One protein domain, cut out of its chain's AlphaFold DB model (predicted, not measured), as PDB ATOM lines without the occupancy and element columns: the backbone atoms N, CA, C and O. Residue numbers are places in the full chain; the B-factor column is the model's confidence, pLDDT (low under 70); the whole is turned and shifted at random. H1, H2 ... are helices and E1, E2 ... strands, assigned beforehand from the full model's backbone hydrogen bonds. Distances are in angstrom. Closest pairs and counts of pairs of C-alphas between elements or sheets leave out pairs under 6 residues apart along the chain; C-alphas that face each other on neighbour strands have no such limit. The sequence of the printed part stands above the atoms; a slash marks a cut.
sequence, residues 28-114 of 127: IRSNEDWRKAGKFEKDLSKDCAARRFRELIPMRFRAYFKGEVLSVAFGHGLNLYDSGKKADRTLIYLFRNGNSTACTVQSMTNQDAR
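Overview. This is residues 28 to 114 of the 127 residues of an uncharacterized protein of Azospirillum doebereinerae (UniProt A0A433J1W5). A strongly twisted, curled sheet of four strands, E2, E3, E5 and E6, makes the core, and residues 28 to 41 run from its edge strand E2 to its other edge strand E6. Helix H1 covers E6, the small strand pair E1 and E4 sits by H1 and the last residues of E3, and the short H2 grazes the sheet. The printed part has 87 residues, with named elements in the order H1, E1, E2, E3, E4, E5, E6, H2; the four-strand sheet is antiparallel throughout. The class is mixed, helices and strands, with under half of the residues in named elements. The whole is compact, with a radius of gyration of the C-alphas of 11.4 A and spans of 33 by 26 by 22 A.

Along the chain. E2 holds residues 62 to 65, E3 68 to 74 over 19.5 A, E5 91 to 96 over 16.4 A, and E6 104 to 109 over 17.2 A. H1, residues 42 to 49, begins at C-alpha 42 (1.797, 39.072, -89.363) and is 10.6 A long. E1 is 53 to 55 and E4 80 to 82. H2, residues 110 to 114, ends at C-alpha 114 (-16.682, 33.346, -103.680).

Arrangement. E2 and E3 form a hairpin, with N 63 and O 70 at 2.8 A. E3 and E5 have N 93 and O 73 at 2.8 A. E5 and E6 form a hairpin, with N 94 and O 106 at 2.8 A. H1 is on the sheet over E6, at a height of 6.9 A; the closest C-alphas, Ser 45 and Thr 104, are 4.6 A apart. E1 and E4 are antiparallel, with N 81 and O 54 at 2.7 A. The closest C-alphas of E3 and E4, Ala 73 and Leu 80, are 5.3 A apart. In H1 and H2 every O i to N i+4 pair is within hydrogen-bond range.

Size, cuts and confidence. The farthest C-alphas, Asn 31 and Ser 83, are 33.1 A apart. The printed part has no cut, no link is long, and no printed residue is under 70 in pLDDT.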
ATOM      1  N   ILE A  28     -18.346  41.188 -99.288       83.94
ATOM      2  CA  ILE A  28     -18.242  39.801 -98.836       83.94
ATOM      3  C   ILE A  28     -19.247  39.624 -97.695       83.94
ATOM      4  O   ILE A  28     -19.316  40.486 -96.819       83.94
ATOM      5  N   ARG A  29     -20.055  38.565 -97.693       85.44
ATOM      6  CA  ARG A  29     -20.962  38.255 -96.576       85.44
ATOM      7  C   ARG A  29     -20.764  36.820 -96.135       85.44
ATOM      8  O   ARG A  29     -20.860  35.929 -96.960       85.44
ATOM      9  N   SER A  30     -20.532  36.607 -94.847       83.50
ATOM     10  CA  SER A  30     -20.477  35.279 -94.242       83.50
ATOM     11  C   SER A  30     -21.000  35.321 -92.807       83.50
ATOM     12  O   SER A  30     -20.827  36.308 -92.095       83.50
ATOM     13  N   ASN A  31     -21.628  34.232 -92.365       84.62
ATOM     14  CA  ASN A  31     -22.037  34.047 -90.966       84.62
ATOM     15  C   ASN A  31     -20.933  33.415 -90.102       84.62
ATOM     16  O   ASN A  31     -21.161  33.101 -88.930       84.62
ATOM     17  N   GLU A  32     -19.750  33.206 -90.673       86.00
ATOM     18  CA  GLU A  32     -18.596  32.659 -89.975       86.00
ATOM     19  C   GLU A  32     -17.853  33.726 -89.158       86.00
ATOM     20  O   GLU A  32     -18.058  34.935 -89.309       86.00
ATOM     21  N   ASP A  33     -16.983  33.255 -88.261       88.56
ATOM     22  CA  ASP A  33     -16.041  34.112 -87.542       88.56
ATOM     23  C   ASP A  33     -15.002  34.657 -88.531       88.56
ATOM     24  O   ASP A  33     -14.375  33.900 -89.275       88.56
ATOM     25  N   TRP A  34     -14.789  35.970 -88.509       87.75
ATOM     26  CA  TRP A  34     -13.846  36.663 -89.381       87.75
ATOM     27  C   TRP A  34     -12.411  36.133 -89.273       87.75
ATOM     28  O   TRP A  34     -11.652  36.230 -90.237       87.75
ATOM     29  N   ARG A  35     -12.033  35.552 -88.126       89.62
ATOM     30  CA  ARG A  35     -10.713  34.938 -87.891       89.62
ATOM     31  C   ARG A  35     -10.490  33.661 -88.695       89.62
ATOM     32  O   ARG A  35      -9.365  33.179 -88.764       89.62
ATOM     33  N   LYS A  36     -11.560  33.078 -89.240       88.25
ATOM     34  CA  LYS A  36     -11.516  31.886 -90.096       88.25
ATOM     35  C   LYS A  36     -11.563  32.232 -91.583       88.25
ATOM     36  O   LYS A  36     -11.407  31.343 -92.409       88.25
ATOM     37  N   ALA A  37     -11.759  33.506 -91.922       84.44
ATOM     38  CA  ALA A  37     -11.975  33.947 -93.295       84.44
ATOM     39  C   ALA A  37     -10.728  33.844 -94.185       84.44
ATOM     40  O   ALA A  37     -10.844  33.875 -95.407       84.44
ATOM     41  N   GLY A  38      -9.534  33.777 -93.594       87.75
ATOM     42  CA  GLY A  38      -8.294  33.714 -94.346       87.75
ATOM     43  C   GLY A  38      -7.075  33.501 -93.462       87.75
ATOM     44  O   GLY A  38      -7.168  33.138 -92.289       87.75
ATOM     45  N   LYS A  39      -5.904  33.737 -94.048       94.38
ATOM     46  CA  LYS A  39      -4.618  33.610 -93.369       94.38
ATOM     47  C   LYS A  39      -4.223  34.935 -92.728       94.38
ATOM     48  O   LYS A  39      -4.267  35.973 -93.380       94.38
ATOM     49  N   PHE A  40      -3.791  34.898 -91.470       95.75
ATOM     50  CA  PHE A  40      -3.234  36.072 -90.800       95.75
ATOM     51  C   PHE A  40      -1.834  36.397 -91.317       95.75
ATOM     52  O   PHE A  40      -0.904  35.599 -91.184       95.75
ATOM     53  N   GLU A  41      -1.673  37.615 -91.826       95.88
ATOM     54  CA  GLU A  41      -0.412  38.109 -92.367       95.88
ATOM     55  C   GLU A  41       0.276  38.997 -91.324       95.88
ATOM     56  O   GLU A  41       0.002  40.194 -91.205       95.88
ATOM     57  N   LYS A  42       1.154  38.395 -90.506       95.31
ATOM     58  CA  LYS A  42       1.797  39.072 -89.363       95.31
ATOM     59  C   LYS A  42       2.617  40.288 -89.786       95.31
ATOM     60  O   LYS A  42       2.528  41.331 -89.143       95.31
ATOM     61  N   ASP A  43       3.395  40.172 -90.856       95.56
ATOM     62  CA  ASP A  43       4.256  41.270 -91.295       95.56
ATOM     63  C   ASP A  43       3.459  42.391 -91.967       95.56
ATOM     64  O   ASP A  43       3.705  43.561 -91.683       95.56
ATOM     65  N   LEU A  44       2.415  42.054 -92.732       96.00
ATOM     66  CA  LEU A  44       1.488  43.057 -93.269       96.00
ATOM     67  C   LEU A  44       0.678  43.743 -92.165       96.00
ATOM     68  O   LEU A  44       0.384  44.929 -92.266       96.00
ATOM     69  N   SER A  45       0.361  43.036 -91.079       95.81
ATOM     70  CA  SER A  45      -0.293  43.632 -89.908       95.81
ATOM     71  C   SER A  45       0.607  44.667 -89.228       95.81
ATOM     72  O   SER A  45       0.141  45.754 -88.896       95.81
ATOM     73  N   LYS A  46       1.913  44.385 -89.089       95.75
ATOM     74  CA  LYS A  46       2.892  45.371 -88.587       95.75
ATOM     75  C   LYS A  46       2.975  46.591 -89.506       95.75
ATOM     76  O   LYS A  46       2.955  47.722 -89.026       95.75
ATOM     77  N   ASP A  47       3.031  46.374 -90.818       95.62
ATOM     78  CA  ASP A  47       3.066  47.474 -91.784       95.62
ATOM     79  C   ASP A  47       1.769  48.285 -91.785       95.62
ATOM     80  O   ASP A  47       1.806  49.507 -91.939       95.62
ATOM     81  N   CYS A  48       0.626  47.639 -91.565       95.62
ATOM     82  CA  CYS A  48      -0.647  48.326 -91.417       95.62
ATOM     83  C   CYS A  48      -0.698  49.178 -90.149       95.62
ATOM     84  O   CYS A  48      -1.063  50.352 -90.218       95.62
ATOM     85  N   ALA A  49      -0.235  48.647 -89.014       94.94
ATOM     86  CA  ALA A  49      -0.091  49.420 -87.781       94.94
ATOM     87  C   ALA A  49       0.836  50.641 -87.965       94.94
ATOM     88  O   ALA A  49       0.603  51.694 -87.374       94.94
ATOM     89  N   ALA A  50       1.838  50.530 -88.846       95.19
ATOM     90  CA  ALA A  50       2.731  51.618 -89.252       95.19
ATOM     91  C   ALA A  50       2.197  52.492 -90.411       95.19
ATOM     92  O   ALA A  50       2.917  53.365 -90.899       95.19
ATOM     93  N   ARG A  51       0.957  52.274 -90.876       92.62
ATOM     94  CA  ARG A  51       0.304  52.963 -92.013       92.62
ATOM     95  C   ARG A  51       1.015  52.821 -93.371       92.62
ATOM     96  O   ARG A  51       0.762  53.612 -94.281       92.62
ATOM     97  N   ARG A  52       1.882  51.817 -93.525       94.38
ATOM     98  CA  ARG A  52       2.623  51.495 -94.764       94.38
ATOM     99  C   ARG A  52       1.897  50.496 -95.664       94.38
ATOM    100  O   ARG A  52       2.177  50.450 -96.858       94.38
ATOM    101  N   PHE A  53       0.960  49.743 -95.096       95.94
ATOM    102  CA  PHE A  53       0.084  48.820 -95.808       95.94
ATOM    103  C   PHE A  53      -1.361  49.088 -95.391       95.94
ATOM    104  O   PHE A  53      -1.781  48.688 -94.310       95.94
ATOM    105  N   ARG A  54      -2.115  49.845 -96.184       94.56
ATOM    106  CA  ARG A  54      -3.444  50.319 -95.777       94.56
ATOM    107  C   ARG A  54      -4.364  50.501 -96.959       94.56
ATOM    108  O   ARG A  54      -3.940  50.513 -98.107       94.56
ATOM    109  N   GLU A  55      -5.621  50.754 -96.666       93.81
ATOM    110  CA  GLU A  55      -6.558  51.159 -97.694       93.81
ATOM    111  C   GLU A  55      -6.333  52.606 -98.136       93.81
ATOM    112  O   GLU A  55      -5.957  53.480 -97.342       93.81
ATOM    113  N   LEU A  56      -6.616  52.866 -99.414       91.50
ATOM    114  CA  LEU A  56      -6.670  54.229 -99.945       91.50
ATOM    115  C   LEU A  56      -7.949  54.937 -99.490       91.50
ATOM    116  O   LEU A  56      -7.883  56.069 -99.013       91.50
ATOM    117  N   ILE A  57      -9.091  54.256 -99.603       90.44
ATOM    118  CA  ILE A  57     -10.404  54.730 -99.168       90.44
ATOM    119  C   ILE A  57     -10.963  53.706 -98.169       90.44
ATOM    120  O   ILE A  57     -11.449  52.649 -98.587       90.44
ATOM    121  N   PRO A  58     -10.895  53.996 -96.857       86.94
ATOM    122  CA  PRO A  58     -11.378  53.089 -95.824       86.94
ATOM    123  C   PRO A  58     -12.844  52.705 -96.027       86.94
ATOM    124  O   PRO A  58     -13.674  53.552 -96.365       86.94
ATOM    125  N   MET A  59     -13.180  51.439 -95.783       87.38
ATOM    126  CA  MET A  59     -14.551  50.905 -95.821       87.38
ATOM    127  C   MET A  59     -15.266  51.050 -97.172       87.38
ATOM    128  O   MET A  59     -16.494  50.899 -97.228       87.38
ATOM    129  N   ARG A  60     -14.523  51.323 -98.258       87.69
ATOM    130  CA  ARG A  60     -15.051  51.363 -99.633       87.69
ATOM    131  C   ARG A  60     -15.574  49.995-100.061       87.69
ATOM    132  O   ARG A  60     -16.650  49.904-100.642       87.69
ATOM    133  N   PHE A  61     -14.814  48.951 -99.755       89.88
ATOM    134  CA  PHE A  61     -15.195  47.557 -99.946       89.88
ATOM    135  C   PHE A  61     -15.267  46.892 -98.577       89.88
ATOM    136  O   PHE A  61     -14.448  47.183 -97.707       89.88
ATOM    137  N   ARG A  62     -16.276  46.049 -98.357       90.06
ATOM    138  CA  ARG A  62     -16.622  45.570 -97.013       90.06
ATOM    139  C   ARG A  62     -16.807  44.068 -96.999       90.06
ATOM    140  O   ARG A  62     -17.417  43.509 -97.903       90.06
ATOM    141  N   ALA A  63     -16.344  43.435 -95.938       90.00
ATOM    142  CA  ALA A  63     -16.618  42.049 -95.632       90.00
ATOM    143  C   ALA A  63     -17.394  41.981 -94.313       90.00
ATOM    144  O   ALA A  63     -16.866  42.311 -93.253       90.00
ATOM    145  N   TYR A  64     -18.665  41.605 -94.397       90.56
ATOM    146  CA  TYR A  64     -19.553  41.415 -93.260       90.56
ATOM    147  C   TYR A  64     -19.405  39.983 -92.759       90.56
ATOM    148  O   TYR A  64     -19.746  39.032 -93.466       90.56
ATOM    149  N   PHE A  65     -18.907  39.859 -91.537       90.06
ATOM    150  CA  PHE A  65     -18.823  38.613 -90.791       90.06
ATOM    151  C   PHE A  65     -19.777  38.658 -89.602       90.06
ATOM    152  O   PHE A  65     -20.410  39.682 -89.317       90.06
ATOM    153  N   LYS A  66     -19.869  37.553 -88.863       87.75
ATOM    154  CA  LYS A  66     -20.685  37.496 -87.653       87.75
ATOM    155  C   LYS A  66     -20.192  38.503 -86.606       87.75
ATOM    156  O   LYS A  66     -19.202  38.264 -85.923       87.75
ATOM    157  N   GLY A  67     -20.921  39.611 -86.470       86.81
ATOM    158  CA  GLY A  67     -20.671  40.651 -85.467       86.81
ATOM    159  C   GLY A  67     -19.513  41.604 -85.778       86.81
ATOM    160  O   GLY A  67     -19.262  42.489 -84.971       86.81
ATOM    161  N   GLU A  68     -18.846  41.465 -86.928       91.00
ATOM    162  CA  GLU A  68     -17.700  42.299 -87.307       91.00
ATOM    163  C   GLU A  68     -17.805  42.703 -88.782       91.00
ATOM    164  O   GLU A  68     -18.227  41.913 -89.631       91.00
ATOM    165  N   VAL A  69     -17.378  43.924 -89.106       91.25
ATOM    166  CA  VAL A  69     -17.210  44.369 -90.493       91.25
ATOM    167  C   VAL A  69     -15.741  44.665 -90.724       91.25
ATOM    168  O   VAL A  69     -15.162  45.537 -90.081       91.25
ATOM    169  N   LEU A  70     -15.147  43.932 -91.656       92.50
ATOM    170  CA  LEU A  70     -13.785  44.156 -92.106       92.50
ATOM    171  C   LEU A  70     -13.798  44.976 -93.382       92.50
ATOM    172  O   LEU A  70     -14.723  44.888 -94.196       92.50
ATOM    173  N   SER A  71     -12.748  45.757 -93.567       92.19
ATOM    174  CA  SER A  71     -12.559  46.470 -94.813       92.19
ATOM    175  C   SER A  71     -11.738  45.656 -95.800       92.19
ATOM    176  O   SER A  71     -11.004  44.757 -95.397       92.19
ATOM    177  N   VAL A  72     -11.862  45.954 -97.089       92.44
ATOM    178  CA  VAL A  72     -11.289  45.129 -98.155       92.44
ATOM    179  C   VAL A  72     -10.439  45.965 -99.112       92.44
ATOM    180  O   VAL A  72     -10.841  47.038 -99.573       92.44
ATOM    181  N   ALA A  73      -9.271  45.431 -99.460       93.56
ATOM    182  CA  ALA A  73      -8.455  45.901-100.572       93.56
ATOM    183  C   ALA A  73      -7.899  44.720-101.374       93.56
ATOM    184  O   ALA A  73      -7.880  43.585-100.902       93.56
ATOM    185  N   PHE A  74      -7.433  44.982-102.590       92.12
ATOM    186  CA  PHE A  74      -6.988  43.943-103.515       92.12
ATOM    187  C   PHE A  74      -5.508  44.093-103.807       92.12
ATOM    188  O   PHE A  74      -5.030  45.196-104.080       92.12
ATOM    189  N   GLY A  75      -4.787  42.975-103.810       90.69
ATOM    190  CA  GLY A  75      -3.340  42.990-103.983       90.69
ATOM    191  C   GLY A  75      -2.863  43.482-105.345       90.69
ATOM    192  O   GLY A  75      -1.725  43.912-105.487       90.69
ATOM    193  N   HIS A  76      -3.733  43.506-106.356       88.75
ATOM    194  CA  HIS A  76      -3.431  44.133-107.644       88.75
ATOM    195  C   HIS A  76      -3.477  45.677-107.612       88.75
ATOM    196  O   HIS A  76      -3.292  46.306-108.654       88.75
ATOM    197  N   GLY A  77      -3.738  46.289-106.451       87.88
ATOM    198  CA  GLY A  77      -3.679  47.738-106.226       87.88
ATOM    199  C   GLY A  77      -5.038  48.427-106.087       87.88
ATOM    200  O   GLY A  77      -5.095  49.627-105.817       87.88
ATOM    201  N   LEU A  78      -6.155  47.709-106.236       89.75
ATOM    202  CA  LEU A  78      -7.473  48.317-106.053       89.75
ATOM    203  C   LEU A  78      -7.734  48.573-104.563       89.75
ATOM    204  O   LEU A  78      -7.731  47.655-103.746       89.75
ATOM    205  N   ASN A  79      -7.976  49.842-104.228       91.00
ATOM    206  CA  ASN A  79      -8.145  50.338-102.858       91.00
ATOM    207  C   ASN A  79      -6.959  50.055-101.917       91.00
ATOM    208  O   ASN A  79      -7.126  50.150-100.707       91.00
ATOM    209  N   LEU A  80      -5.773  49.736-102.440       94.69
ATOM    210  CA  LEU A  80      -4.618  49.347-101.633       94.69
ATOM    211  C   LEU A  80      -3.474  50.353-101.784       94.69
ATOM    212  O   LEU A  80      -3.020  50.637-102.889       94.69
ATOM    213  N   TYR A  81      -2.988  50.856-100.655       95.19
ATOM    214  CA  TYR A  81      -1.704  51.527-100.523       95.19
ATOM    215  C   TYR A  81      -0.689  50.534 -99.958       95.19
ATOM    216  O   TYR A  81      -0.775  50.144 -98.793       95.19
ATOM    217  N   ASP A  82       0.273  50.147-100.789       94.44
ATOM    218  CA  ASP A  82       1.354  49.230-100.440       94.44
ATOM    219  C   ASP A  82       2.682  49.783-100.967       94.44
ATOM    220  O   ASP A  82       3.098  49.516-102.096       94.44
ATOM    221  N   SER A  83       3.358  50.593-100.147       90.25
ATOM    222  CA  SER A  83       4.644  51.189-100.531       90.25
ATOM    223  C   SER A  83       5.762  50.152-100.662       90.25
ATOM    224  O   SER A  83       6.757  50.399-101.339       90.25
ATOM    225  N   GLY A  84       5.619  49.010 -99.984       91.69
ATOM    226  CA  GLY A  84       6.615  47.944 -99.952       91.69
ATOM    227  C   GLY A  84       6.475  46.929-101.082       91.69
ATOM    228  O   GLY A  84       7.344  46.068-101.193       91.69
ATOM    229  N   LYS A  85       5.410  47.011-101.894       93.31
ATOM    230  CA  LYS A  85       5.062  46.020-102.930       93.31
ATOM    231  C   LYS A  85       5.051  44.586-102.381       93.31
ATOM    232  O   LYS A  85       5.529  43.659-103.033       93.31
ATOM    233  N   LYS A  86       4.554  44.421-101.155       93.94
ATOM    234  CA  LYS A  86       4.461  43.133-100.454       93.94
ATOM    235  C   LYS A  86       3.178  42.372-100.788       93.94
ATOM    236  O   LYS A  86       3.071  41.194-100.458       93.94
ATOM    237  N   ALA A  87       2.200  43.036-101.398       94.00
ATOM    238  CA  ALA A  87       0.946  42.426-101.792       94.00
ATOM    239  C   ALA A  87       1.119  41.447-102.960       94.00
ATOM    240  O   ALA A  87       1.679  41.784-104.005       94.00
ATOM    241  N   ASP A  88       0.543  40.256-102.818       93.88
ATOM    242  CA  ASP A  88       0.338  39.332-103.922       93.88
ATOM    243  C   ASP A  88      -0.853  39.809-104.757       93.88
ATOM    244  O   ASP A  88      -1.963  39.993-104.253       93.88
ATOM    245  N   ARG A  89      -0.631  39.978-106.062       90.00
ATOM    246  CA  ARG A  89      -1.613  40.527-107.006       90.00
ATOM    247  C   ARG A  89      -2.877  39.671-107.142       90.00
ATOM    248  O   ARG A  89      -3.886  40.172-107.633       90.00
ATOM    249  N   THR A  90      -2.834  38.409-106.719       88.88
ATOM    250  CA  THR A  90      -3.940  37.447-106.814       88.88
ATOM    251  C   THR A  90      -4.823  37.394-105.564       88.88
ATOM    252  O   THR A  90      -5.901  36.794-105.609       88.88
ATOM    253  N   LEU A  91      -4.396  38.030-104.467       92.94
ATOM    254  CA  LEU A  91      -5.057  37.947-103.167       92.94
ATOM    255  C   LEU A  91      -5.944  39.157-102.857       92.94
ATOM    256  O   LEU A  91      -5.775  40.271-103.365       92.94
ATOM    257  N   ILE A  92      -6.890  38.912-101.956       93.25
ATOM    258  CA  ILE A  92      -7.750  39.899-101.315       93.25
ATOM    259  C   ILE A  92      -7.263  40.076 -99.879       93.25
ATOM    260  O   ILE A  92      -7.036  39.094 -99.173       93.25
ATOM    261  N   TYR A  93      -7.144  41.322 -99.437       95.00
ATOM    262  CA  TYR A  93      -6.717  41.685 -98.095       95.00
ATOM    263  C   TYR A  93      -7.884  42.238 -97.288       95.00
ATOM    264  O   TYR A  93      -8.538  43.197 -97.700       95.00
ATOM    265  N   LEU A  94      -8.121  41.637 -96.125       94.88
ATOM    266  CA  LEU A  94      -9.077  42.100 -95.134       94.88
ATOM    267  C   LEU A  94      -8.365  42.878 -94.033       94.88
ATOM    268  O   LEU A  94      -7.416  42.375 -93.433       94.88
ATOM    269  N   PHE A  95      -8.881  44.057 -93.718       95.12
ATOM    270  CA  PHE A  95      -8.355  44.943 -92.692       95.12
ATOM    271  C   PHE A  95      -9.320  45.003 -91.518       95.12
ATOM    272  O   PHE A  95     -10.490  45.366 -91.668       95.12
ATOM    273  N   ARG A  96      -8.802  44.700 -90.330       94.06
ATOM    274  CA  ARG A  96      -9.463  45.003 -89.062       94.06
ATOM    275  C   ARG A  96      -8.775  46.197 -88.435       94.06
ATOM    276  O   ARG A  96      -7.549  46.209 -88.352       94.06
ATOM    277  N   ASN A  97      -9.554  47.169 -87.971       91.69
ATOM    278  CA  ASN A  97      -9.037  48.399 -87.367       91.69
ATOM    279  C   ASN A  97      -7.980  49.104 -88.246       91.69
ATOM    280  O   ASN A  97      -6.954  49.559 -87.736       91.69
ATOM    281  N   GLY A  98      -8.221  49.177 -89.564       86.12
ATOM    282  CA  GLY A  98      -7.260  49.653 -90.574       86.12
ATOM    283  C   GLY A  98      -6.755  51.092 -90.396       86.12
ATOM    284  O   GLY A  98      -5.786  51.498 -91.029       86.12
ATOM    285  N   ASN A  99      -7.389  51.868 -89.518       86.31
ATOM    286  CA  ASN A  99      -7.017  53.237 -89.160       86.31
ATOM    287  C   ASN A  99      -6.279  53.350 -87.809       86.31
ATOM    288  O   ASN A  99      -5.997  54.465 -87.367       86.31
ATOM    289  N   SER A 100      -5.968  52.232 -87.148       89.88
ATOM    290  CA  SER A 100      -5.396  52.199 -85.797       89.88
ATOM    291  C   SER A 100      -4.038  51.489 -85.739       89.88
ATOM    292  O   SER A 100      -3.658  50.749 -86.644       89.88
ATOM    293  N   THR A 101      -3.329  51.654 -84.620       91.50
ATOM    294  CA  THR A 101      -2.105  50.896 -84.302       91.50
ATOM    295  C   THR A 101      -2.374  49.420 -83.988       91.50
ATOM    296  O   THR A 101      -1.447  48.619 -83.989       91.50
ATOM    297  N   ALA A 102      -3.635  49.040 -83.766       93.06
ATOM    298  CA  ALA A 102      -4.079  47.660 -83.588       93.06
ATOM    299  C   ALA A 102      -4.577  47.039 -84.908       93.06
ATOM    300  O   ALA A 102      -5.445  46.159 -84.892       93.06
ATOM    301  N   CYS A 103      -4.084  47.531 -86.051       94.56
ATOM    302  CA  CYS A 103      -4.479  47.011 -87.350       94.56
ATOM    303  C   CYS A 103      -4.023  45.560 -87.530       94.56
ATOM    304  O   CYS A 103      -2.855  45.228 -87.321       94.56
ATOM    305  N   THR A 104      -4.940  44.706 -87.986       95.50
ATOM    306  CA  THR A 104      -4.612  43.343 -88.413       95.50
ATOM    307  C   THR A 104      -5.046  43.116 -89.846       95.50
ATOM    308  O   THR A 104      -6.144  43.521 -90.233       95.50
ATOM    309  N   VAL A 105      -4.205  42.411 -90.597       96.19
ATOM    310  CA  VAL A 105      -4.427  42.077 -92.001       96.19
ATOM    311  C   VAL A 105      -4.569  40.567 -92.143       96.19
ATOM    312  O   VAL A 105      -3.737  39.802 -91.646       96.19
ATOM    313  N   GLN A 106      -5.616  40.140 -92.843       95.69
ATOM    314  CA  GLN A 106      -5.748  38.772 -93.333       95.69
ATOM    315  C   GLN A 106      -5.740  38.762 -94.855       95.69
ATOM    316  O   GLN A 106      -6.227  39.705 -95.474       95.69
ATOM    317  N   SER A 107      -5.241  37.690 -95.455       94.94
ATOM    318  CA  SER A 107      -5.323  37.460 -96.893       94.94
ATOM    319  C   SER A 107      -6.202  36.257 -97.216       94.94
ATOM    320  O   SER A 107      -6.152  35.244 -96.513       94.94
ATOM    321  N   MET A 108      -6.950  36.341 -98.309       91.94
ATOM    322  CA  MET A 108      -7.719  35.232 -98.876       91.94
ATOM    323  C   MET A 108      -7.626  35.242-100.403       91.94
ATOM    324  O   MET A 108      -7.300  36.268-101.008       91.94
ATOM    325  N   THR A 109      -7.941  34.121-101.041       89.56
ATOM    326  CA  THR A 109      -8.034  34.052-102.501       89.56
ATOM    327  C   THR A 109      -9.394  34.550-102.998       89.56
ATOM    328  O   THR A 109     -10.381  34.624-102.263       89.56
ATOM    329  N   ASN A 110      -9.484  34.837-104.299       83.12
ATOM    330  CA  ASN A 110     -10.770  35.113-104.947       83.12
ATOM    331  C   ASN A 110     -11.755  33.933-104.848       83.12
ATOM    332  O   ASN A 110     -12.967  34.148-104.850       83.12
ATOM    333  N   GLN A 111     -11.257  32.693-104.782       82.62
ATOM    334  CA  GLN A 111     -12.099  31.508-104.638       82.62
ATOM    335  C   GLN A 111     -12.692  31.421-103.229       82.62
ATOM    336  O   GLN A 111     -13.894  31.199-103.106       82.62
ATOM    337  N   ASP A 112     -11.899  31.705-102.195       82.88
ATOM    338  CA  ASP A 112     -12.375  31.759-100.806       82.88
ATOM    339  C   ASP A 112     -13.480  32.811-100.649       82.88
ATOM    340  O   ASP A 112     -14.554  32.524-100.125       82.88
ATOM    341  N   ALA A 113     -13.275  34.010-101.204       81.38
ATOM    342  CA  ALA A 113     -14.285  35.068-101.188       81.38
ATOM    343  C   ALA A 113     -15.593  34.659-101.890       81.38
ATOM    344  O   ALA A 113     -16.683  35.025-101.445       81.38
ATOM    345  N   ARG A 114     -15.504  33.891-102.986       80.06
ATOM    346  CA  ARG A 114     -16.682  33.346-103.680       80.06
ATOM    347  C   ARG A 114     -17.404  32.302-102.837       80.06
ATOM    348  O   ARG A 114     -18.630  32.328-102.792       80.06
TER     349      ARG A 114